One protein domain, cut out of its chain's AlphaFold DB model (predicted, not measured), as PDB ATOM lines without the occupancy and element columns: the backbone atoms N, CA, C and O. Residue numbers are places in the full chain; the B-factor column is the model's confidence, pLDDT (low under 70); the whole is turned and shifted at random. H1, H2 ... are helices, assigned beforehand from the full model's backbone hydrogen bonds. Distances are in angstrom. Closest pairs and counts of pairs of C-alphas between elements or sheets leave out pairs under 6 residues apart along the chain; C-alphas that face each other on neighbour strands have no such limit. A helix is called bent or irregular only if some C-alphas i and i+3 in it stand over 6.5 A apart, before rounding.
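AT A GLANCE: This is residues 21 to 173 of the 579 residues of an uncharacterized protein of Rickettsiaceae bacterium (UniProt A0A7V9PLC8). Two helical hairpins, H2 with H3 and H6 with H7, pack together as two layers of a flat body; H2, H3 and H6 make an up-and-down bundle. H5 packs on H6 at a steep tilt, its end at Ser 121 close to Ala 132 of H6, H1 and short H4 lie at the rim, and H7 runs on well past H6. The printed part has 153 residues with seven named helices, H1 to H7 in chain order, and no named strand: all helix. It is compact, with a radius of gyration of the C-alphas of 15.5 A and spans of 42 by 38 by 20 A.

HOW THE PARTS SIT: Start with H1, residues 29 to 40, and go on to H2, residues 43 to 52, which is apart from it. H3, residues 60 to 80, touches H2 at a shallow tilt of 21 degrees, opposite ways; look at the C-alphas of Gly 44 and Lys 70, the closest, 4.3 A apart. H1 is near H3. H4, residues 98 to 101, is close to but not clearly touching H3, with the C-alphas of Thr 69 and Tyr 99 closest at 6.7 A. H5 is residues 111 to 121, and H6, residues 131 to 141, is the hub. H6 touches H5 at a steep tilt of 52 degrees, with the C-alphas of Ser 121 and Ala 132 closest at 4.6 A. H6 touches H3 at 31 degrees, a shallow tilt, opposite ways, with the C-alphas of Leu 71 and Ser 134 closest at 5.2 A. H2 and H6 touch only at their ends, Leu 45 to Ser 134, whose C-alphas are closest at 5.5 A. H7, residues 148 to 173, touches H6 with residues 151 to 159 alone, at a shallow tilt of 16 degrees, opposite ways; the C-alphas of Val 133 and Asn 158 are closest at 6.3 A. Every O i to N i+4 pair is within hydrogen-bond range in H2, H5 and H6; H3 has 15 of 17, H7 21 of 22, and H1 3 of 8, beside 8 of 9 O i to N i+3 pairs; H4 is too short for an O i to N i+4 pair.

IN THESE COORDINATES: Find C-alpha 29 at (138.777, 171.814, 165.755), where H1 begins its 19.6 A. H2 spans 14.4 A and H3 29.6 A, with a kink of 35 degrees near residue 67. H3 is neither bent nor irregular, but only just: C-alphas 66 and 69 are 6.5 A apart. H5 and H6 span 15.2 A each; H7, 37.7 A long, ends at C-alpha 173, (123.056, 186.344, 162.838).

THE WHOLE: The C-alphas farthest apart, of Pro 26 and Pro 56, are 46.2 A apart. The printed part has no cut, and the long link is H3 to H4, residues 81 to 97. Mean pLDDT of the printed part is 83.8; residues 22 to 30, 82 to 90, 126 to 127, 169 and 173 are under 70.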
ATOM      1  N   THR A  21     146.084 164.592 156.559       73.62
ATOM      2  CA  THR A  21     145.531 163.906 157.726       73.62
ATOM      3  C   THR A  21     145.150 162.469 157.373       73.62
ATOM      4  O   THR A  21     144.387 162.214 156.441       73.62
ATOM      5  N   ASN A  22     145.670 161.516 158.147       69.06
ATOM      6  CA  ASN A  22     145.298 160.105 158.041       69.06
ATOM      7  C   ASN A  22     144.073 159.808 158.917       69.06
ATOM      8  O   ASN A  22     143.940 160.398 159.985       69.06
ATOM      9  N   ASP A  23     143.281 158.789 158.570       63.06
ATOM     10  CA  ASP A  23     142.066 158.344 159.289       63.06
ATOM     11  C   ASP A  23     142.228 158.015 160.786       63.06
ATOM     12  O   ASP A  23     141.233 157.791 161.483       63.06
ATOM     13  N   LYS A  24     143.473 157.889 161.260       61.72
ATOM     14  CA  LYS A  24     143.833 157.619 162.661       61.72
ATOM     15  C   LYS A  24     144.164 158.887 163.450       61.72
ATOM     16  O   LYS A  24     144.438 158.793 164.644       61.72
ATOM     17  N   SER A  25     144.203 160.039 162.791       62.56
ATOM     18  CA  SER A  25     144.527 161.307 163.435       62.56
ATOM     19  C   SER A  25     143.358 161.727 164.325       62.56
ATOM     20  O   SER A  25     142.202 161.535 163.943       62.56
ATOM     21  N   PRO A  26     143.621 162.273 165.522       59.41
ATOM     22  CA  PRO A  26     142.551 162.784 166.359       59.41
ATOM     23  C   PRO A  26     141.844 163.951 165.646       59.41
ATOM     24  O   PRO A  26     142.510 164.734 164.957       59.41
ATOM     25  N   PRO A  27     140.519 164.098 165.823       57.88
ATOM     26  CA  PRO A  27     139.792 165.276 165.369       57.88
ATOM     27  C   PRO A  27     140.465 166.556 165.856       57.88
ATOM     28  O   PRO A  27     140.852 166.645 167.023       57.88
ATOM     29  N   ASN A  28     140.604 167.544 164.972       64.94
ATOM     30  CA  ASN A  28     141.195 168.826 165.328       64.94
ATOM     31  C   ASN A  28     140.214 169.957 164.994       64.94
ATOM     32  O   ASN A  28     139.889 170.120 163.822       64.94
ATOM     33  N   PRO A  29     139.773 170.763 165.977       62.44
ATOM     34  CA  PRO A  29     138.777 171.814 165.755       62.44
ATOM     35  C   PRO A  29     139.170 172.829 164.677       62.44
ATOM     36  O   PRO A  29     138.297 173.422 164.056       62.44
ATOM     37  N   ILE A  30     140.465 173.007 164.384       68.50
ATOM     38  CA  ILE A  30     140.870 173.940 163.326       68.50
ATOM     39  C   ILE A  30     140.407 173.498 161.931       68.50
ATOM     40  O   ILE A  30     140.368 174.321 161.020       68.50
ATOM     41  N   THR A  31     140.079 172.212 161.730       70.06
ATOM     42  CA  THR A  31     139.589 171.731 160.430       70.06
ATOM     43  C   THR A  31     138.199 172.258 160.110       70.06
ATOM     44  O   THR A  31     137.877 172.394 158.933       70.06
ATOM     45  N   ASP A  32     137.412 172.639 161.119       71.31
ATOM     46  CA  ASP A  32     136.072 173.207 160.929       71.31
ATOM     47  C   ASP A  32     136.141 174.610 160.296       71.31
ATOM     48  O   ASP A  32     135.192 175.070 159.664       71.31
ATOM     49  N   TRP A  33     137.296 175.285 160.365       76.81
ATOM     50  CA  TRP A  33     137.521 176.541 159.643       76.81
ATOM     51  C   TRP A  33     137.470 176.360 158.120       76.81
ATOM     52  O   TRP A  33     137.110 177.299 157.408       76.81
ATOM     53  N   MET A  34     137.747 175.152 157.608       79.50
ATOM     54  CA  MET A  34     137.619 174.841 156.178       79.50
ATOM     55  C   MET A  34     136.181 174.949 155.673       79.50
ATOM     56  O   MET A  34     135.986 175.181 154.481       79.50
ATOM     57  N   SER A  35     135.180 174.855 156.551       79.06
ATOM     58  CA  SER A  35     133.781 175.041 156.167       79.06
ATOM     59  C   SER A  35     133.504 176.465 155.674       79.06
ATOM     60  O   SER A  35     132.667 176.635 154.788       79.06
ATOM     61  N   LEU A  36     134.240 177.489 156.148       79.38
ATOM     62  CA  LEU A  36     134.159 178.828 155.545       79.38
ATOM     63  C   LEU A  36     134.690 178.804 154.109       79.38
ATOM     64  O   LEU A  36     134.046 179.337 153.206       79.38
ATOM     65  N   LYS A  37     135.865 178.201 153.889       84.25
ATOM     66  CA  LYS A  37     136.440 178.117 152.544       84.25
ATOM     67  C   LYS A  37     135.476 177.422 151.590       84.25
ATOM     68  O   LYS A  37     135.265 177.929 150.498       84.25
ATOM     69  N   SER A  38     134.836 176.340 152.019       85.06
ATOM     70  CA  SER A  38     133.864 175.625 151.192       85.06
ATOM     71  C   SER A  38     132.660 176.466 150.805       85.06
ATOM     72  O   SER A  38     132.243 176.417 149.655       85.06
ATOM     73  N   GLN A  39     132.127 177.300 151.700       83.75
ATOM     74  CA  GLN A  39     131.024 178.205 151.343       83.75
ATOM     75  C   GLN A  39     131.382 179.126 150.179       83.75
ATOM     76  O   GLN A  39     130.515 179.487 149.391       83.75
ATOM     77  N   LEU A  40     132.658 179.472 150.054       87.56
ATOM     78  CA  LEU A  40     133.180 180.330 149.004       87.56
ATOM     79  C   LEU A  40     133.554 179.532 147.758       87.56
ATOM     80  O   LEU A  40     133.139 179.873 146.653       87.56
ATOM     81  N   GLN A  41     134.314 178.453 147.933       88.88
ATOM     82  CA  GLN A  41     134.857 177.681 146.832       88.88
ATOM     83  C   GLN A  41     135.045 176.205 147.187       88.88
ATOM     84  O   GLN A  41     135.786 175.839 148.099       88.88
ATOM     85  N   VAL A  42     134.428 175.358 146.368       92.19
ATOM     86  CA  VAL A  42     134.620 173.913 146.313       92.19
ATOM     87  C   VAL A  42     135.096 173.588 144.903       92.19
ATOM     88  O   VAL A  42     134.378 173.801 143.926       92.19
ATOM     89  N   ASN A  43     136.345 173.144 144.778       92.38
ATOM     90  CA  ASN A  43     137.040 173.112 143.491       92.38
ATOM     91  C   ASN A  43     136.372 172.185 142.468       92.38
ATOM     92  O   ASN A  43     136.277 172.561 141.295       92.38
ATOM     93  N   GLY A  44     135.896 171.006 142.876       95.25
ATOM     94  CA  GLY A  44     135.197 170.092 141.981       95.25
ATOM     95  C   GLY A  44     133.843 170.627 141.546       95.25
ATOM     96  O   GLY A  44     133.591 170.719 140.342       95.25
ATOM     97  N   LEU A  45     133.025 171.073 142.499       96.62
ATOM     98  CA  LEU A  45     131.730 171.707 142.249       96.62
ATOM     99  C   LEU A  45     131.835 172.904 141.300       96.62
ATOM    100  O   LEU A  45     131.116 172.970 140.301       96.62
ATOM    101  N   LYS A  46     132.764 173.826 141.575       95.31
ATOM    102  CA  LYS A  46     133.012 174.999 140.735       95.31
ATOM    103  C   LYS A  46     133.425 174.589 139.328       95.31
ATOM    104  O   LYS A  46     132.835 175.059 138.359       95.31
ATOM    105  N   SER A  47     134.397 173.684 139.214       94.94
ATOM    106  CA  SER A  47     134.880 173.204 137.917       94.94
ATOM    107  C   SER A  47     133.753 172.570 137.098       94.94
ATOM    108  O   SER A  47     133.631 172.847 135.908       94.94
ATOM    109  N   PHE A  48     132.917 171.748 137.737       95.81
ATOM    110  CA  PHE A  48     131.769 171.098 137.110       95.81
ATOM    111  C   PHE A  48     130.722 172.112 136.636       95.81
ATOM    112  O   PHE A  48     130.275 172.063 135.489       95.81
ATOM    113  N   ARG A  49     130.377 173.085 137.486       94.81
ATOM    114  CA  ARG A  49     129.458 174.171 137.133       94.81
ATOM    115  C   ARG A  49     129.982 175.001 135.962       94.81
ATOM    116  O   ARG A  49     129.215 175.315 135.051       94.81
ATOM    117  N   ASP A  50     131.255 175.377 135.987       92.75
ATOM    118  CA  ASP A  50     131.868 176.188 134.933       92.75
ATOM    119  C   ASP A  50     131.850 175.431 133.592       92.75
ATOM    120  O   ASP A  50     131.553 176.016 132.552       92.75
ATOM    121  N   ALA A  51     132.061 174.112 133.615       92.00
ATOM    122  CA  ALA A  51     131.988 173.251 132.434       92.00
ATOM    123  C   ALA A  51     130.596 173.206 131.797       92.00
ATOM    124  O   ALA A  51     130.466 173.315 130.579       92.00
ATOM    125  N   LEU A  52     129.552 173.085 132.622       91.56
ATOM    126  CA  LEU A  52     128.152 173.071 132.178       91.56
ATOM    127  C   LEU A  52     127.684 174.418 131.604       91.56
ATOM    128  O   LEU A  52     126.648 174.486 130.939       91.56
ATOM    129  N   ASN A  53     128.419 175.496 131.883       89.06
ATOM    130  CA  ASN A  53     128.131 176.844 131.394       89.06
ATOM    131  C   ASN A  53     129.074 177.299 130.274       89.06
ATOM    132  O   ASN A  53     128.905 178.402 129.757       89.06
ATOM    133  N   LYS A  54     130.054 176.477 129.889       89.50
ATOM    134  CA  LYS A  54     130.970 176.780 128.791       89.50
ATOM    135  C   LYS A  54     130.280 176.558 127.447       89.50
ATOM    136  O   LYS A  54     129.579 175.567 127.277       89.50
ATOM    137  N   GLU A  55     130.535 177.426 126.473       84.50
ATOM    138  CA  GLU A  55     130.069 177.242 125.096       84.50
ATOM    139  C   GLU A  55     131.250 176.971 124.139       84.50
ATOM    140  O   GLU A  55     132.191 177.769 124.102       84.50
ATOM    141  N   PRO A  56     131.235 175.860 123.367       81.88
ATOM    142  CA  PRO A  56     130.271 174.756 123.429       81.88
ATOM    143  C   PRO A  56     130.456 173.888 124.688       81.88
ATOM    144  O   PRO A  56     131.578 173.696 125.165       81.88
ATOM    145  N   VAL A  57     129.350 173.339 125.201       79.88
ATOM    146  CA  VAL A  57     129.358 172.424 126.355       79.88
ATOM    147  C   VAL A  57     129.981 171.091 125.930       79.88
ATOM    148  O   VAL A  57     129.700 170.590 124.840       79.88
ATOM    149  N   ALA A  58     130.830 170.508 126.780       81.00
ATOM    150  CA  ALA A  58     131.393 169.179 126.538       81.00
ATOM    151  C   ALA A  58     130.289 168.102 126.475       81.00
ATOM    152  O   ALA A  58     129.212 168.258 127.052       81.00
ATOM    153  N   SER A  59     130.550 166.989 125.780       86.25
ATOM    154  CA  SER A  59     129.619 165.853 125.770       86.25
ATOM    155  C   SER A  59     129.401 165.315 127.188       86.25
ATOM    156  O   SER A  59     130.272 165.447 128.046       86.25
ATOM    157  N   ILE A  60     128.258 164.669 127.437       85.69
ATOM    158  CA  ILE A  60     127.938 164.085 128.753       85.69
ATOM    159  C   ILE A  60     129.029 163.107 129.200       85.69
ATOM    160  O   ILE A  60     129.449 163.157 130.351       85.69
ATOM    161  N   ASP A  61     129.543 162.281 128.286       84.56
ATOM    162  CA  ASP A  61     130.632 161.350 128.592       84.56
ATOM    163  C   ASP A  61     131.936 162.080 128.928       84.56
ATOM    164  O   ASP A  61     132.626 161.695 129.869       84.56
ATOM    165  N   GLY A  62     132.244 163.176 128.224       85.00
ATOM    166  CA  GLY A  62     133.389 164.028 128.545       85.00
ATOM    167  C   GLY A  62     133.251 164.685 129.919       85.00
ATOM    168  O   GLY A  62     134.191 164.675 130.709       85.00
ATOM    169  N   ILE A  63     132.054 165.183 130.243       87.00
ATOM    170  CA  ILE A  63     131.757 165.767 131.553       87.00
ATOM    171  C   ILE A  63     131.875 164.710 132.657       87.00
ATOM    172  O   ILE A  63     132.515 164.946 133.680       87.00
ATOM    173  N   ARG A  64     131.285 163.531 132.452       87.69
ATOM    174  CA  ARG A  64     131.334 162.430 133.414       87.69
ATOM    175  C   ARG A  64     132.774 161.986 133.660       87.69
ATOM    176  O   ARG A  64     133.151 161.826 134.819       87.69
ATOM    177  N   ALA A  65     133.576 161.827 132.610       83.75
ATOM    178  CA  ALA A  65     134.960 161.386 132.728       83.75
ATOM    179  C   ALA A  65     135.844 162.417 133.448       83.75
ATOM    180  O   ALA A  65     136.653 162.049 134.296       83.75
ATOM    181  N   GLU A  66     135.689 163.710 133.145       88.06
ATOM    182  CA  GLU A  66     136.568 164.742 133.703       88.06
ATOM    183  C   GLU A  66     136.154 165.191 135.113       88.06
ATOM    184  O   GLU A  66     137.006 165.413 135.979       88.06
ATOM    185  N   TYR A  67     134.853 165.357 135.362       93.19
ATOM    186  CA  TYR A  67     134.382 166.044 136.566       93.19
ATOM    187  C   TYR A  67     133.971 165.105 137.697       93.19
ATOM    188  O   TYR A  67     134.029 165.540 138.844       93.19
ATOM    189  N   SER A  68     133.669 163.825 137.441       94.31
ATOM    190  CA  SER A  68     133.394 162.862 138.527       94.31
ATOM    191  C   SER A  68     134.567 162.760 139.504       94.31
ATOM    192  O   SER A  68     134.377 162.825 140.713       94.31
ATOM    193  N   THR A  69     135.799 162.711 138.991       94.62
ATOM    194  CA  THR A  69     137.013 162.677 139.825       94.62
ATOM    195  C   THR A  69     137.151 163.937 140.673       94.62
ATOM    196  O   THR A  69     137.493 163.864 141.852       94.62
ATOM    197  N   LYS A  70     136.854 165.107 140.095       95.75
ATOM    198  CA  LYS A  70     136.944 166.386 140.808       95.75
ATOM    199  C   LYS A  70     135.873 166.489 141.900       95.75
ATOM    200  O   LYS A  70     136.196 166.872 143.018       95.75
ATOM    201  N   LEU A  71     134.635 166.090 141.601       96.94
ATOM    202  CA  LEU A  71     133.533 166.049 142.568       96.94
ATOM    203  C   LEU A  71     133.802 165.040 143.695       96.94
ATOM    204  O   LEU A  71     133.521 165.328 144.855       96.94
ATOM    205  N   LEU A  72     134.389 163.879 143.385       95.75
ATOM    206  CA  LEU A  72     134.771 162.889 144.394       95.75
ATOM    207  C   LEU A  72     135.902 163.405 145.297       95.75
ATOM    208  O   LEU A  72     135.894 163.130 146.495       95.75
ATOM    209  N   SER A  73     136.825 164.211 144.764       93.94
ATOM    210  CA  SER A  73     137.871 164.863 145.564       93.94
ATOM    211  C   SER A  73     137.312 165.869 146.575       93.94
ATOM    212  O   SER A  73     137.865 166.005 147.671       93.94
ATOM    213  N   ASP A  74     136.193 166.532 146.259       94.06
ATOM    214  CA  ASP A  74     135.486 167.372 147.232       94.06
ATOM    215  C   ASP A  74     134.983 166.526 148.417       94.06
ATOM    216  O   ASP A  74     135.147 166.913 149.576       94.06
ATOM    217  N   LEU A  75     134.431 165.336 148.137       92.88
ATOM    218  CA  LEU A  75     133.963 164.405 149.170       92.88
ATOM    219  C   LEU A  75     135.110 163.780 149.966       92.88
ATOM    220  O   LEU A  75     134.977 163.599 151.174       92.88
ATOM    221  N   GLU A  76     136.245 163.483 149.326       90.75
ATOM    222  CA  GLU A  76     137.461 163.060 150.027       90.75
ATOM    223  C   GLU A  76     137.866 164.119 151.058       90.75
ATOM    224  O   GLU A  76     138.070 163.792 152.230       90.75
ATOM    225  N   LEU A  77     137.952 165.387 150.640       87.44
ATOM    226  CA  LEU A  77     138.339 166.477 151.530       87.44
ATOM    227  C   LEU A  77     137.345 166.626 152.686       87.44
ATOM    228  O   LEU A  77     137.780 166.725 153.831       87.44
ATOM    229  N   LEU A  78     136.038 166.593 152.404       85.75
ATOM    230  CA  LEU A  78     135.005 166.659 153.438       85.75
ATOM    231  C   LEU A  78     135.102 165.480 154.419       85.75
ATOM    232  O   LEU A  78     135.055 165.697 155.622       85.75
ATOM    233  N   SER A  79     135.326 164.254 153.940       84.06
ATOM    234  CA  SER A  79     135.455 163.070 154.806       84.06
ATOM    235  C   SER A  79     136.649 163.127 155.769       84.06
ATOM    236  O   SER A  79     136.637 162.485 156.821       84.06
ATOM    237  N   LYS A  80     137.680 163.906 155.415       81.00
ATOM    238  CA  LYS A  80     138.884 164.144 156.223       81.00
ATOM    239  C   LYS A  80     138.740 165.320 157.187       81.00
ATOM    240  O   LYS A  80     139.557 165.460 158.100       81.00
ATOM    241  N   ARG A  81     137.720 166.170 157.015       77.81
ATOM    242  CA  ARG A  81     137.339 167.159 158.027       77.81
ATOM    243  C   ARG A  81     136.694 166.381 159.161       77.81
ATOM    244  O   ARG A  81     135.536 165.990 159.099       77.81
ATOM    245  N   HIS A  82     137.490 166.069 160.172       57.94
ATOM    246  CA  HIS A  82     137.016 165.403 161.374       57.94
ATOM    247  C   HIS A  82     136.168 166.379 162.200       57.94
ATOM    248  O   HIS A  82     136.618 166.860 163.239       57.94
ATOM    249  N   GLU A  83     134.954 166.684 161.735       56.09
ATOM    250  CA  GLU A  83     134.009 167.502 162.488       56.09
ATOM    251  C   GLU A  83     133.734 166.811 163.829       56.09
ATOM    252  O   GLU A  83     133.403 165.624 163.894       56.09
ATOM    253  N   ASN A  84     133.869 167.551 164.931       48.00
ATOM    254  CA  ASN A  84     133.619 167.016 166.274       48.00
ATOM    255  C   ASN A  84     132.135 166.685 166.530       48.00
ATOM    256  O   ASN A  84     131.800 166.115 167.572       48.00
ATOM    257  N   ASN A  85     131.251 166.981 165.571       46.38
ATOM    258  CA  ASN A  85     129.847 166.603 165.614       46.38
ATOM    259  C   ASN A  85     129.669 165.079 165.517       46.38
ATOM    260  O   ASN A  85     130.195 164.397 164.639       46.38
ATOM    261  N   SER A  86     128.862 164.539 166.430       42.25
ATOM    262  CA  SER A  86     128.579 163.106 166.580       42.25
ATOM    263  C   SER A  86     127.993 162.434 165.328       42.25
ATOM    264  O   SER A  86     128.125 161.220 165.185       42.25
ATOM    265  N   GLU A  87     127.389 163.192 164.410       47.16
ATOM    266  CA  GLU A  87     126.819 162.682 163.157       47.16
ATOM    267  C   GLU A  87     127.893 162.304 162.122       47.16
ATOM    268  O   GLU A  87     127.751 161.281 161.452       47.16
ATOM    269  N   ALA A  88     129.007 163.046 162.047       49.69
ATOM    270  CA  ALA A  88     130.102 162.764 161.114       49.69
ATOM    271  C   ALA A  88     130.881 161.489 161.485       49.69
ATOM    272  O   ALA A  88     131.421 160.812 160.612       49.69
ATOM    273  N   ARG A  89     130.865 161.082 162.766       54.25
ATOM    274  CA  ARG A  89     131.416 159.781 163.202       54.25
ATOM    275  C   ARG A  89     130.703 158.584 162.567       54.25
ATOM    276  O   ARG A  89     131.297 157.512 162.500       54.25
ATOM    277  N   ASN A  90     129.460 158.768 162.122       66.94
ATOM    278  CA  ASN A  90     128.634 157.728 161.511       66.94
ATOM    279  C   ASN A  90     128.602 157.812 159.976       66.94
ATOM    280  O   ASN A  90     127.879 157.040 159.343       66.94
ATOM    281  N   LEU A  91     129.345 158.746 159.371       80.19
ATOM    282  CA  LEU A  91     129.478 158.806 157.921       80.19
ATOM    283  C   LEU A  91     130.498 157.771 157.428       80.19
ATOM    284  O   LEU A  91     131.507 157.518 158.095       80.19
ATOM    285  N   PRO A  92     130.257 157.166 156.254       87.06
ATOM    286  CA  PRO A  92     131.218 156.264 155.639       87.06
ATOM    287  C   PRO A  92     132.529 157.001 155.342       87.06
ATOM    288  O   PRO A  92     132.540 158.172 154.950       87.06
ATOM    289  N   LYS A  93     133.647 156.302 155.544       85.56
ATOM    290  CA  LYS A  93     134.982 156.840 155.278       85.56
ATOM    291  C   LYS A  93     135.314 156.744 153.799       85.56
ATOM    292  O   LYS A  93     134.907 155.799 153.123       85.56
ATOM    293  N   PHE A  94     136.092 157.706 153.326       89.25
ATOM    294  CA  PHE A  94     136.636 157.662 151.983       89.25
ATOM    295  C   PHE A  94     137.666 156.530 151.843       89.25
ATOM    296  O   PHE A  94     138.497 156.320 152.728       89.25
ATOM    297  N   LYS A  95     137.629 155.829 150.709       91.19
ATOM    298  CA  LYS A  95     138.610 154.818 150.304       91.19
ATOM    299  C   LYS A  95     139.252 155.261 148.994       91.19
ATOM    300  O   LYS A  95     138.547 155.739 148.110       91.19
ATOM    301  N   LYS A  96     140.573 155.115 148.848       91.19
ATOM    302  CA  LYS A  96     141.272 155.555 147.622       91.19
ATOM    303  C   LYS A  96     140.766 154.813 146.383       91.19
ATOM    304  O   LYS A  96     140.703 155.400 145.310       91.19
ATOM    305  N   GLU A  97     140.348 153.569 146.574       94.06
ATOM    306  CA  GLU A  97     139.749 152.674 145.590       94.06
ATOM    307  C   GLU A  97     138.455 153.248 144.986       94.06
ATOM    308  O   GLU A  97     138.092 152.904 143.868       94.06
ATOM    309  N   PHE A  98     137.784 154.193 145.660       95.25
ATOM    310  CA  PHE A  98     136.616 154.880 145.099       95.25
ATOM    311  C   PHE A  98     136.936 155.683 143.833       95.25
ATOM    312  O   PHE A  98     136.035 155.929 143.036       95.25
ATOM    313  N   TYR A  99     138.193 156.078 143.611       94.94
ATOM    314  CA  TYR A  99     138.585 156.671 142.332       94.94
ATOM    315  C   TYR A  99     138.567 155.646 141.191       94.94
ATOM    316  O   TYR A  99     138.206 156.005 140.071       94.94
ATOM    317  N   ASP A 100     138.888 154.380 141.467       93.88
ATOM    318  CA  ASP A 100     138.878 153.313 140.461       93.88
ATOM    319  C   ASP A 100     137.437 152.956 140.051       93.88
ATOM    320  O   ASP A 100     137.167 152.692 138.877       93.88
ATOM    321  N   GLU A 101     136.484 153.064 140.984       93.00
ATOM    322  CA  GLU A 101     135.042 152.875 140.748       93.00
ATOM    323  C   GLU A 101     134.485 153.828 139.677       93.00
ATOM    324  O   GLU A 101     133.538 153.490 138.965       93.00
ATOM    325  N   LEU A 102     135.077 155.017 139.505       90.81
ATOM    326  CA  LEU A 102     134.628 155.988 138.503       90.81
ATOM    327  C   LEU A 102     134.826 155.496 137.062       90.81
ATOM    328  O   LEU A 102     134.129 155.972 136.164       90.81
ATOM    329  N   SER A 103     135.737 154.541 136.848       88.69
ATOM    330  CA  SER A 103     135.959 153.898 135.546       88.69
ATOM    331  C   SER A 103     134.906 152.838 135.205       88.69
ATOM    332  O   SER A 103     134.760 152.473 134.037       88.69
ATOM    333  N   LEU A 104     134.154 152.367 136.205       89.50
ATOM    334  CA  LEU A 104     133.125 151.350 136.040       89.50
ATOM    335  C   LEU A 104     131.782 151.978 135.627       89.50
ATOM    336  O   LEU A 104     131.454 153.098 136.054       89.50
ATOM    337  N   PRO A 105     130.955 151.251 134.850       87.12
ATOM    338  CA  PRO A 105     129.558 151.610 134.642       87.12
ATOM    339  C   PRO A 105     128.828 151.802 135.984       87.12
ATOM    340  O   PRO A 105     129.059 151.020 136.908       87.12
ATOM    341  N   PRO A 106     127.892 152.764 136.114       85.00
ATOM    342  CA  PRO A 106     127.216 153.043 137.389       85.00
ATOM    343  C   PRO A 106     126.575 151.822 138.073       85.00
ATOM    344  O   PRO A 106     126.563 151.724 139.300       85.00
ATOM    345  N   ALA A 107     126.068 150.866 137.287       85.69
ATOM    346  CA  ALA A 107     125.471 149.631 137.794       85.69
ATOM    347  C   ALA A 107     126.493 148.667 138.432       85.69
ATOM    348  O   ALA A 107     126.128 147.894 139.317       85.69
ATOM    349  N   GLU A 108     127.754 148.727 138.001       90.25
ATOM    350  CA  GLU A 108     128.842 147.829 138.413       90.25
ATOM    351  C   GLU A 108     129.645 148.361 139.604       90.25
ATOM    352  O   GLU A 108     130.410 147.610 140.205       90.25
ATOM    353  N   ARG A 109     129.449 149.632 139.974       91.81
ATOM    354  CA  ARG A 109     130.128 150.239 141.123       91.81
ATOM    355  C   ARG A 109     129.750 149.556 142.430       91.81
ATOM    356  O   ARG A 109     128.595 149.160 142.623       91.81
ATOM    357  N   SER A 110     130.713 149.458 143.343       94.62
ATOM    358  CA  SER A 110     130.517 148.796 144.630       94.62
ATOM    359  C   SER A 110     129.430 149.453 145.485       94.62
ATOM    360  O   SER A 110     129.178 150.661 145.431       94.62
ATOM    361  N   GLU A 111     128.787 148.641 146.327       94.44
ATOM    362  CA  GLU A 111     127.772 149.132 147.264       94.44
ATOM    363  C   GLU A 111     128.357 150.133 148.264       94.44
ATOM    364  O   GLU A 111     127.702 151.111 148.607       94.44
ATOM    365  N   GLU A 112     129.615 149.945 148.666       94.75
ATOM    366  CA  GLU A 112     130.311 150.863 149.567       94.75
ATOM    367  C   GLU A 112     130.491 152.256 148.947       94.75
ATOM    368  O   GLU A 112     130.243 153.257 149.622       94.75
ATOM    369  N   TYR A 113     130.871 152.343 147.664       95.31
ATOM    370  CA  TYR A 113     130.949 153.617 146.945       95.31
ATOM    371  C   TYR A 113     129.572 154.287 146.857       95.31
ATOM    372  O   TYR A 113     129.423 155.477 147.156       95.31
ATOM    373  N   ARG A 114     128.539 153.518 146.483       93.81
ATOM    374  CA  ARG A 114     127.168 154.036 146.369       93.81
ATOM    375  C   ARG A 114     126.642 154.541 147.706       93.81
ATOM    376  O   ARG A 114     126.049 155.624 147.757       93.81
ATOM    377  N   GLU A 115     126.874 153.800 148.787       94.31
ATOM    378  CA  GLU A 115     126.512 154.219 150.137       94.31
ATOM    379  C   GLU A 115     127.276 155.484 150.541       94.31
ATOM    380  O   GLU A 115     126.655 156.413 151.064       94.31
ATOM    381  N   PHE A 116     128.578 155.563 150.237       94.25
ATOM    382  CA  PHE A 116     129.396 156.748 150.488       94.25
ATOM    383  C   PHE A 116     128.785 157.996 149.854       94.25
ATOM    384  O   PHE A 116     128.360 158.903 150.570       94.25
ATOM    385  N   VAL A 117     128.627 158.026 148.531       95.44
ATOM    386  CA  VAL A 117     128.075 159.204 147.841       95.44
ATOM    387  C   VAL A 117     126.651 159.515 148.328       95.44
ATOM    388  O   VAL A 117     126.312 160.669 148.598       95.44
ATOM    389  N   THR A 118     125.819 158.488 148.529       94.75
ATOM    390  CA  THR A 118     124.429 158.663 148.974       94.75
ATOM    391  C   THR A 118     124.335 159.286 150.364       94.75
ATOM    392  O   THR A 118     123.502 160.168 150.578       94.75
ATOM    393  N   LYS A 119     125.161 158.863 151.324       92.31
ATOM    394  CA  LYS A 119     125.149 159.414 152.688       92.31
ATOM    395  C   LYS A 119     125.573 160.881 152.697       92.31
ATOM    396  O   LYS A 119     124.887 161.686 153.320       92.31
ATOM    397  N   TYR A 120     126.615 161.241 151.948       91.38
ATOM    398  CA  TYR A 120     127.065 162.633 151.848       91.38
ATOM    399  C   TYR A 120     126.063 163.528 151.101       91.38
ATOM    400  O   TYR A 120     125.889 164.687 151.466       91.38
ATOM    401  N   SER A 121     125.319 162.997 150.124       92.94
ATOM    402  CA  SER A 121     124.274 163.758 149.409       92.94
ATOM    403  C   SER A 121     123.099 164.203 150.292       92.94
ATOM    404  O   SER A 121     122.338 165.094 149.909       92.94
ATOM    405  N   LYS A 122     122.936 163.570 151.461       90.62
ATOM    406  CA  LYS A 122     121.856 163.823 152.424       90.62
ATOM    407  C   LYS A 122     122.248 164.812 153.521       90.62
ATOM    408  O   LYS A 122     121.419 165.085 154.384       90.62
ATOM    409  N   LEU A 123     123.483 165.316 153.513       85.56
ATOM    410  CA  LEU A 123     123.910 166.327 154.473       85.56
ATOM    411  C   LEU A 123     123.131 167.627 154.248       85.56
ATOM    412  O   LEU A 123     122.913 168.061 153.114       85.56
ATOM    413  N   GLU A 124     122.679 168.218 155.349       77.69
ATOM    414  CA  GLU A 124     121.894 169.450 155.351       77.69
ATOM    415  C   GLU A 124     122.791 170.681 155.183       77.69
ATOM    416  O   GLU A 124     123.893 170.737 155.738       77.69
ATOM    417  N   ALA A 125     122.295 171.726 154.509       72.62
ATOM    418  CA  ALA A 125     123.038 172.981 154.362       72.62
ATOM    419  C   ALA A 125     123.325 173.663 155.713       72.62
ATOM    420  O   ALA A 125     124.330 174.361 155.857       72.62
ATOM    421  N   SER A 126     122.484 173.402 156.722       65.06
ATOM    422  CA  SER A 126     122.649 173.842 158.116       65.06
ATOM    423  C   SER A 126     123.984 173.414 158.742       65.06
ATOM    424  O   SER A 126     124.415 174.004 159.728       65.06
ATOM    425  N   LYS A 127     124.651 172.406 158.162       68.94
ATOM    426  CA  LYS A 127     125.939 171.866 158.607       68.94
ATOM    427  C   LYS A 127     127.141 172.479 157.882       68.94
ATOM    428  O   LYS A 127     128.256 172.032 158.100       68.94
ATOM    429  N   HIS A 128     126.945 173.489 157.029       74.12
ATOM    430  CA  HIS A 128     128.025 174.167 156.290       74.12
ATOM    431  C   HIS A 128     128.768 173.273 155.274       74.12
ATOM    432  O   HIS A 128     129.940 173.505 154.977       74.12
ATOM    433  N   THR A 129     128.083 172.269 154.714       81.19
ATOM    434  CA  THR A 129     128.653 171.233 153.829       81.19
ATOM    435  C   THR A 129     128.156 171.358 152.387       81.19
ATOM    436  O   THR A 129     127.412 170.524 151.872       81.19
ATOM    437  N   ILE A 130     128.569 172.414 151.683       87.94
ATOM    438  CA  ILE A 130     128.208 172.613 150.267       87.94
ATOM    439  C   ILE A 130     128.673 171.457 149.358       87.94
ATOM    440  O   ILE A 130     128.069 171.209 148.317       87.94
ATOM    441  N   GLU A 131     129.674 170.672 149.770       91.50
ATOM    442  CA  GLU A 131     130.104 169.447 149.087       91.50
ATOM    443  C   GLU A 131     128.992 168.386 148.996       91.50
ATOM    444  O   GLU A 131     129.052 167.504 148.141       91.50
ATOM    445  N   ALA A 132     127.920 168.492 149.791       91.62
ATOM    446  CA  ALA A 132     126.704 167.705 149.590       91.62
ATOM    447  C   ALA A 132     126.114 167.911 148.183       91.62
ATOM    448  O   ALA A 132     125.551 166.985 147.596       91.62
ATOM    449  N   VAL A 133     126.279 169.105 147.597       95.06
ATOM    450  CA  VAL A 133     125.914 169.385 146.202       95.06
ATOM    451  C   VAL A 133     126.843 168.644 145.236       95.06
ATOM    452  O   VAL A 133     126.351 168.120 144.237       95.06
ATOM    453  N   SER A 134     128.138 168.497 145.549       96.75
ATOM    454  CA  SER A 134     129.047 167.637 144.772       96.75
ATOM    455  C   SER A 134     128.594 166.174 144.791       96.75
ATOM    456  O   SER A 134     128.567 165.526 143.746       96.75
ATOM    457  N   ALA A 135     128.154 165.662 145.946       95.81
ATOM    458  CA  ALA A 135     127.596 164.311 146.051       95.81
ATOM    459  C   ALA A 135     126.302 164.148 145.235       95.81
ATOM    460  O   ALA A 135     126.142 163.159 144.524       95.81
ATOM    461  N   LYS A 136     125.387 165.127 145.279       95.75
ATOM    462  CA  LYS A 136     124.172 165.115 144.444       95.75
ATOM    463  C   LYS A 136     124.508 165.141 142.949       95.75
ATOM    464  O   LYS A 136     123.894 164.404 142.184       95.75
ATOM    465  N   ALA A 137     125.509 165.925 142.546       95.50
ATOM    466  CA  ALA A 137     125.990 165.967 141.166       95.50
ATOM    467  C   ALA A 137     126.595 164.626 140.711       95.50
ATOM    468  O   ALA A 137     126.333 164.197 139.590       95.50
ATOM    469  N   LEU A 138     127.341 163.930 141.578       95.25
ATOM    470  CA  LEU A 138     127.831 162.572 141.301       95.25
ATOM    471  C   LEU A 138     126.680 161.584 141.082       95.25
ATOM    472  O   LEU A 138     126.693 160.843 140.103       95.25
ATOM    473  N   LEU A 139     125.655 161.611 141.941       93.56
ATOM    474  CA  LEU A 139     124.468 160.763 141.771       93.56
ATOM    475  C   LEU A 139     123.710 161.073 140.476       93.56
ATOM    476  O   LEU A 139     123.164 160.166 139.851       93.56
ATOM    477  N   ASP A 140     123.664 162.341 140.066       91.94
ATOM    478  CA  ASP A 140     123.076 162.723 138.786       91.94
ATOM    479  C   ASP A 140     123.881 162.160 137.610       91.94
ATOM    480  O   ASP A 140     123.286 161.572 136.712       91.94
ATOM    481  N   LEU A 141     125.216 162.247 137.637       90.56
ATOM    482  CA  LEU A 141     126.089 161.686 136.594       90.56
ATOM    483  C   LEU A 141     126.008 160.154 136.471       90.56
ATOM    484  O   LEU A 141     126.356 159.609 135.417       90.56
ATOM    485  N   ASP A 142     125.507 159.472 137.497       87.00
ATOM    486  CA  ASP A 142     125.343 158.017 137.539       87.00
ATOM    487  C   ASP A 142     124.002 157.527 136.972       87.00
ATOM    488  O   ASP A 142     123.801 156.322 136.801       87.00
ATOM    489  N   LYS A 143     123.086 158.437 136.620       85.56
ATOM    490  CA  LYS A 143     121.802 158.073 136.007       85.56
ATOM    491  C   LYS A 143     121.989 157.561 134.574       85.56
ATOM    492  O   LYS A 143     122.826 158.048 133.816       85.56
ATOM    493  N   SER A 144     121.172 156.579 134.196       71.88
ATOM    494  CA  SER A 144     121.168 155.981 132.854       71.88
ATOM    495  C   SER A 144     120.603 156.923 131.785       71.88
ATOM    496  O   SER A 144     121.088 156.928 130.658       71.88
ATOM    497  N   GLU A 145     119.612 157.746 132.139       73.75
ATOM    498  CA  GLU A 145     119.025 158.767 131.268       73.75
ATOM    499  C   GLU A 145     119.538 160.152 131.667       73.75
ATOM    500  O   GLU A 145     119.042 160.783 132.602       73.75
ATOM    501  N   LEU A 146     120.561 160.625 130.955       76.75
ATOM    502  CA  LEU A 146     121.165 161.932 131.184       76.75
ATOM    503  C   LEU A 146     120.922 162.854 130.001       76.75
ATOM    504  O   LEU A 146     121.228 162.524 128.858       76.75
ATOM    505  N   SER A 147     120.443 164.055 130.300       85.75
ATOM    506  CA  SER A 147     120.502 165.187 129.384       85.75
ATOM    507  C   SER A 147     121.282 166.314 130.056       85.75
ATOM    508  O   SER A 147     121.188 166.511 131.270       85.75
ATOM    509  N   LEU A 148     122.050 167.075 129.272       85.12
ATOM    510  CA  LEU A 148     122.771 168.251 129.780       85.12
ATOM    511  C   LEU A 148     121.815 169.263 130.427       85.12
ATOM    512  O   LEU A 148     122.162 169.874 131.435       85.12
ATOM    513  N   GLY A 149     120.602 169.396 129.875       87.19
ATOM    514  CA  GLY A 149     119.544 170.234 130.436       87.19
ATOM    515  C   GLY A 149     119.161 169.808 131.852       87.19
ATOM    516  O   GLY A 149     119.220 170.629 132.763       87.19
ATOM    517  N   ASN A 150     118.880 168.517 132.060       89.38
ATOM    518  CA  ASN A 150     118.483 167.989 133.367       89.38
ATOM    519  C   ASN A 150     119.611 168.123 134.401       89.38
ATOM    520  O   ASN A 150     119.354 168.486 135.545       89.38
ATOM    521  N   ILE A 151     120.866 167.862 134.009       90.56
ATOM    522  CA  ILE A 151     122.028 168.011 134.902       90.56
ATOM    523  C   ILE A 151     122.168 169.470 135.351       90.56
ATOM    524  O   ILE A 151     122.348 169.746 136.538       90.56
ATOM    525  N   LYS A 152     122.069 170.414 134.406       92.00
ATOM    526  CA  LYS A 152     122.183 171.847 134.690       92.00
ATOM    527  C   LYS A 152     121.050 172.330 135.595       92.00
ATOM    528  O   LYS A 152     121.317 173.031 136.567       92.00
ATOM    529  N   GLU A 153     119.816 171.921 135.313       92.81
ATOM    530  CA  GLU A 153     118.645 172.261 136.126       92.81
ATOM    531  C   GLU A 153     118.764 171.706 137.552       92.81
ATOM    532  O   GLU A 153     118.577 172.450 138.517       92.81
ATOM    533  N   ASN A 154     119.151 170.434 137.705       93.75
ATOM    534  CA  ASN A 154     119.341 169.823 139.020       93.75
ATOM    535  C   ASN A 154     120.452 170.511 139.817       93.75
ATOM    536  O   ASN A 154     120.270 170.781 141.006       93.75
ATOM    537  N   LEU A 155     121.590 170.812 139.183       94.94
ATOM    538  CA  LEU A 155     122.693 171.514 139.835       94.94
ATOM    539  C   LEU A 155     122.251 172.895 140.328       94.94
ATOM    540  O   LEU A 155     122.462 173.210 141.499       94.94
ATOM    541  N   THR A 156     121.610 173.691 139.467       94.12
ATOM    542  CA  THR A 156     121.089 175.015 139.838       94.12
ATOM    543  C   THR A 156     120.094 174.906 140.987       94.12
ATOM    544  O   THR A 156     120.265 175.577 141.999       94.12
ATOM    545  N   LYS A 157     119.129 173.983 140.903       94.19
ATOM    546  CA  LYS A 157     118.155 173.751 141.974       94.19
ATOM    547  C   LYS A 157     118.826 173.393 143.301       94.19
ATOM    548  O   LYS A 157     118.438 173.921 144.338       94.19
ATOM    549  N   ASN A 158     119.828 172.514 143.285       93.25
ATOM    550  CA  ASN A 158     120.550 172.111 144.493       93.25
ATOM    551  C   ASN A 158     121.343 173.272 145.113       93.25
ATOM    552  O   ASN A 158     121.342 173.413 146.337       93.25
ATOM    553  N   LEU A 159     121.982 174.106 144.288       92.50
ATOM    554  CA  LEU A 159     122.675 175.319 144.731       92.50
ATOM    555  C   LEU A 159     121.698 176.346 145.317       92.50
ATOM    556  O   LEU A 159     121.972 176.908 146.375       92.50
ATOM    557  N   ASP A 160     120.544 176.548 144.681       90.88
ATOM    558  CA  ASP A 160     119.506 177.470 145.154       90.88
ATOM    559  C   ASP A 160     118.887 176.997 146.473       90.88
ATOM    560  O   ASP A 160     118.688 177.797 147.391       90.88
ATOM    561  N   THR A 161     118.622 175.691 146.608       88.81
ATOM    562  CA  THR A 161     118.179 175.090 147.873       88.81
ATOM    563  C   THR A 161     119.208 175.329 148.972       88.81
ATOM    564  O   THR A 161     118.837 175.844 150.027       88.81
ATOM    565  N   TYR A 162     120.491 175.050 148.712       86.94
ATOM    566  CA  TYR A 162     121.556 175.311 149.680       86.94
ATOM    567  C   TYR A 162     121.601 176.794 150.070       86.94
ATOM    568  O   TYR A 162     121.565 177.126 151.251       86.94
ATOM    569  N   LYS A 163     121.618 177.702 149.086       86.94
ATOM    570  CA  LYS A 163     121.665 179.155 149.308       86.94
ATOM    571  C   LYS A 163     120.493 179.643 150.157       86.94
ATOM    572  O   LYS A 163     120.690 180.478 151.034       86.94
ATOM    573  N   LYS A 164     119.286 179.121 149.922       85.50
ATOM    574  CA  LYS A 164     118.089 179.478 150.690       85.50
ATOM    575  C   LYS A 164     118.181 179.005 152.140       85.50
ATOM    576  O   LYS A 164     118.039 179.821 153.044       85.50
ATOM    577  N   GLU A 165     118.439 177.714 152.353       79.25
ATOM    578  CA  GLU A 165     118.568 177.126 153.696       79.25
ATOM    579  C   GLU A 165     119.651 177.841 154.520       79.25
ATOM    580  O   GLU A 165     119.493 178.073 155.719       79.25
ATOM    581  N   TYR A 166     120.731 178.255 153.856       75.50
ATOM    582  CA  TYR A 166     121.851 178.953 154.472       75.50
ATOM    583  C   TYR A 166     121.604 180.457 154.704       75.50
ATOM    584  O   TYR A 166     122.046 181.031 155.705       75.50
ATOM    585  N   GLY A 167     120.886 181.118 153.793       76.31
ATOM    586  CA  GLY A 167     120.540 182.536 153.892       76.31
ATOM    587  C   GLY A 167     119.703 182.852 155.133       76.31
ATOM    588  O   GLY A 167     119.972 183.838 155.819       76.31
ATOM    589  N   ASP A 168     118.766 181.973 155.493       72.88
ATOM    590  CA  ASP A 168     117.912 182.145 156.676       72.88
ATOM    591  C   ASP A 168     118.721 182.188 157.982       72.88
ATOM    592  O   ASP A 168     118.410 182.955 158.898       72.88
ATOM    593  N   GLN A 169     119.784 181.388 158.076       67.56
ATOM    594  CA  GLN A 169     120.655 181.367 159.249       67.56
ATOM    595  C   GLN A 169     121.560 182.610 159.309       67.56
ATOM    596  O   GLN A 169     121.731 183.193 160.379       67.56
ATOM    597  N   THR A 170     122.035 183.088 158.159       71.00
ATOM    598  CA  THR A 170     122.811 184.336 158.048       71.00
ATOM    599  C   THR A 170     121.992 185.554 158.486       71.00
ATOM    600  O   THR A 170     122.470 186.404 159.236       71.00
ATOM    601  N   LEU A 171     120.714 185.614 158.100       73.50
ATOM    602  CA  LEU A 171     119.798 186.677 158.523       73.50
ATOM    603  C   LEU A 171     119.550 186.684 160.038       73.50
ATOM    604  O   LEU A 171     119.428 187.753 160.637       73.50
ATOM    605  N   LYS A 172     119.497 185.510 160.683       71.25
ATOM    606  CA  LYS A 172     119.394 185.428 162.150       71.25
ATOM    607  C   LYS A 172     120.625 186.008 162.840       71.25
ATOM    608  O   LYS A 172     120.469 186.668 163.864       71.25
ATOM    609  N   ASP A 173     121.815 185.797 162.285       68.56
ATOM    610  CA  ASP A 173     123.056 186.344 162.838       68.56
ATOM    611  C   ASP A 173     123.129 187.869 162.674       68.56
ATOM    612  O   ASP A 173     123.460 188.567 163.632       68.56
TER     613      ASP A 173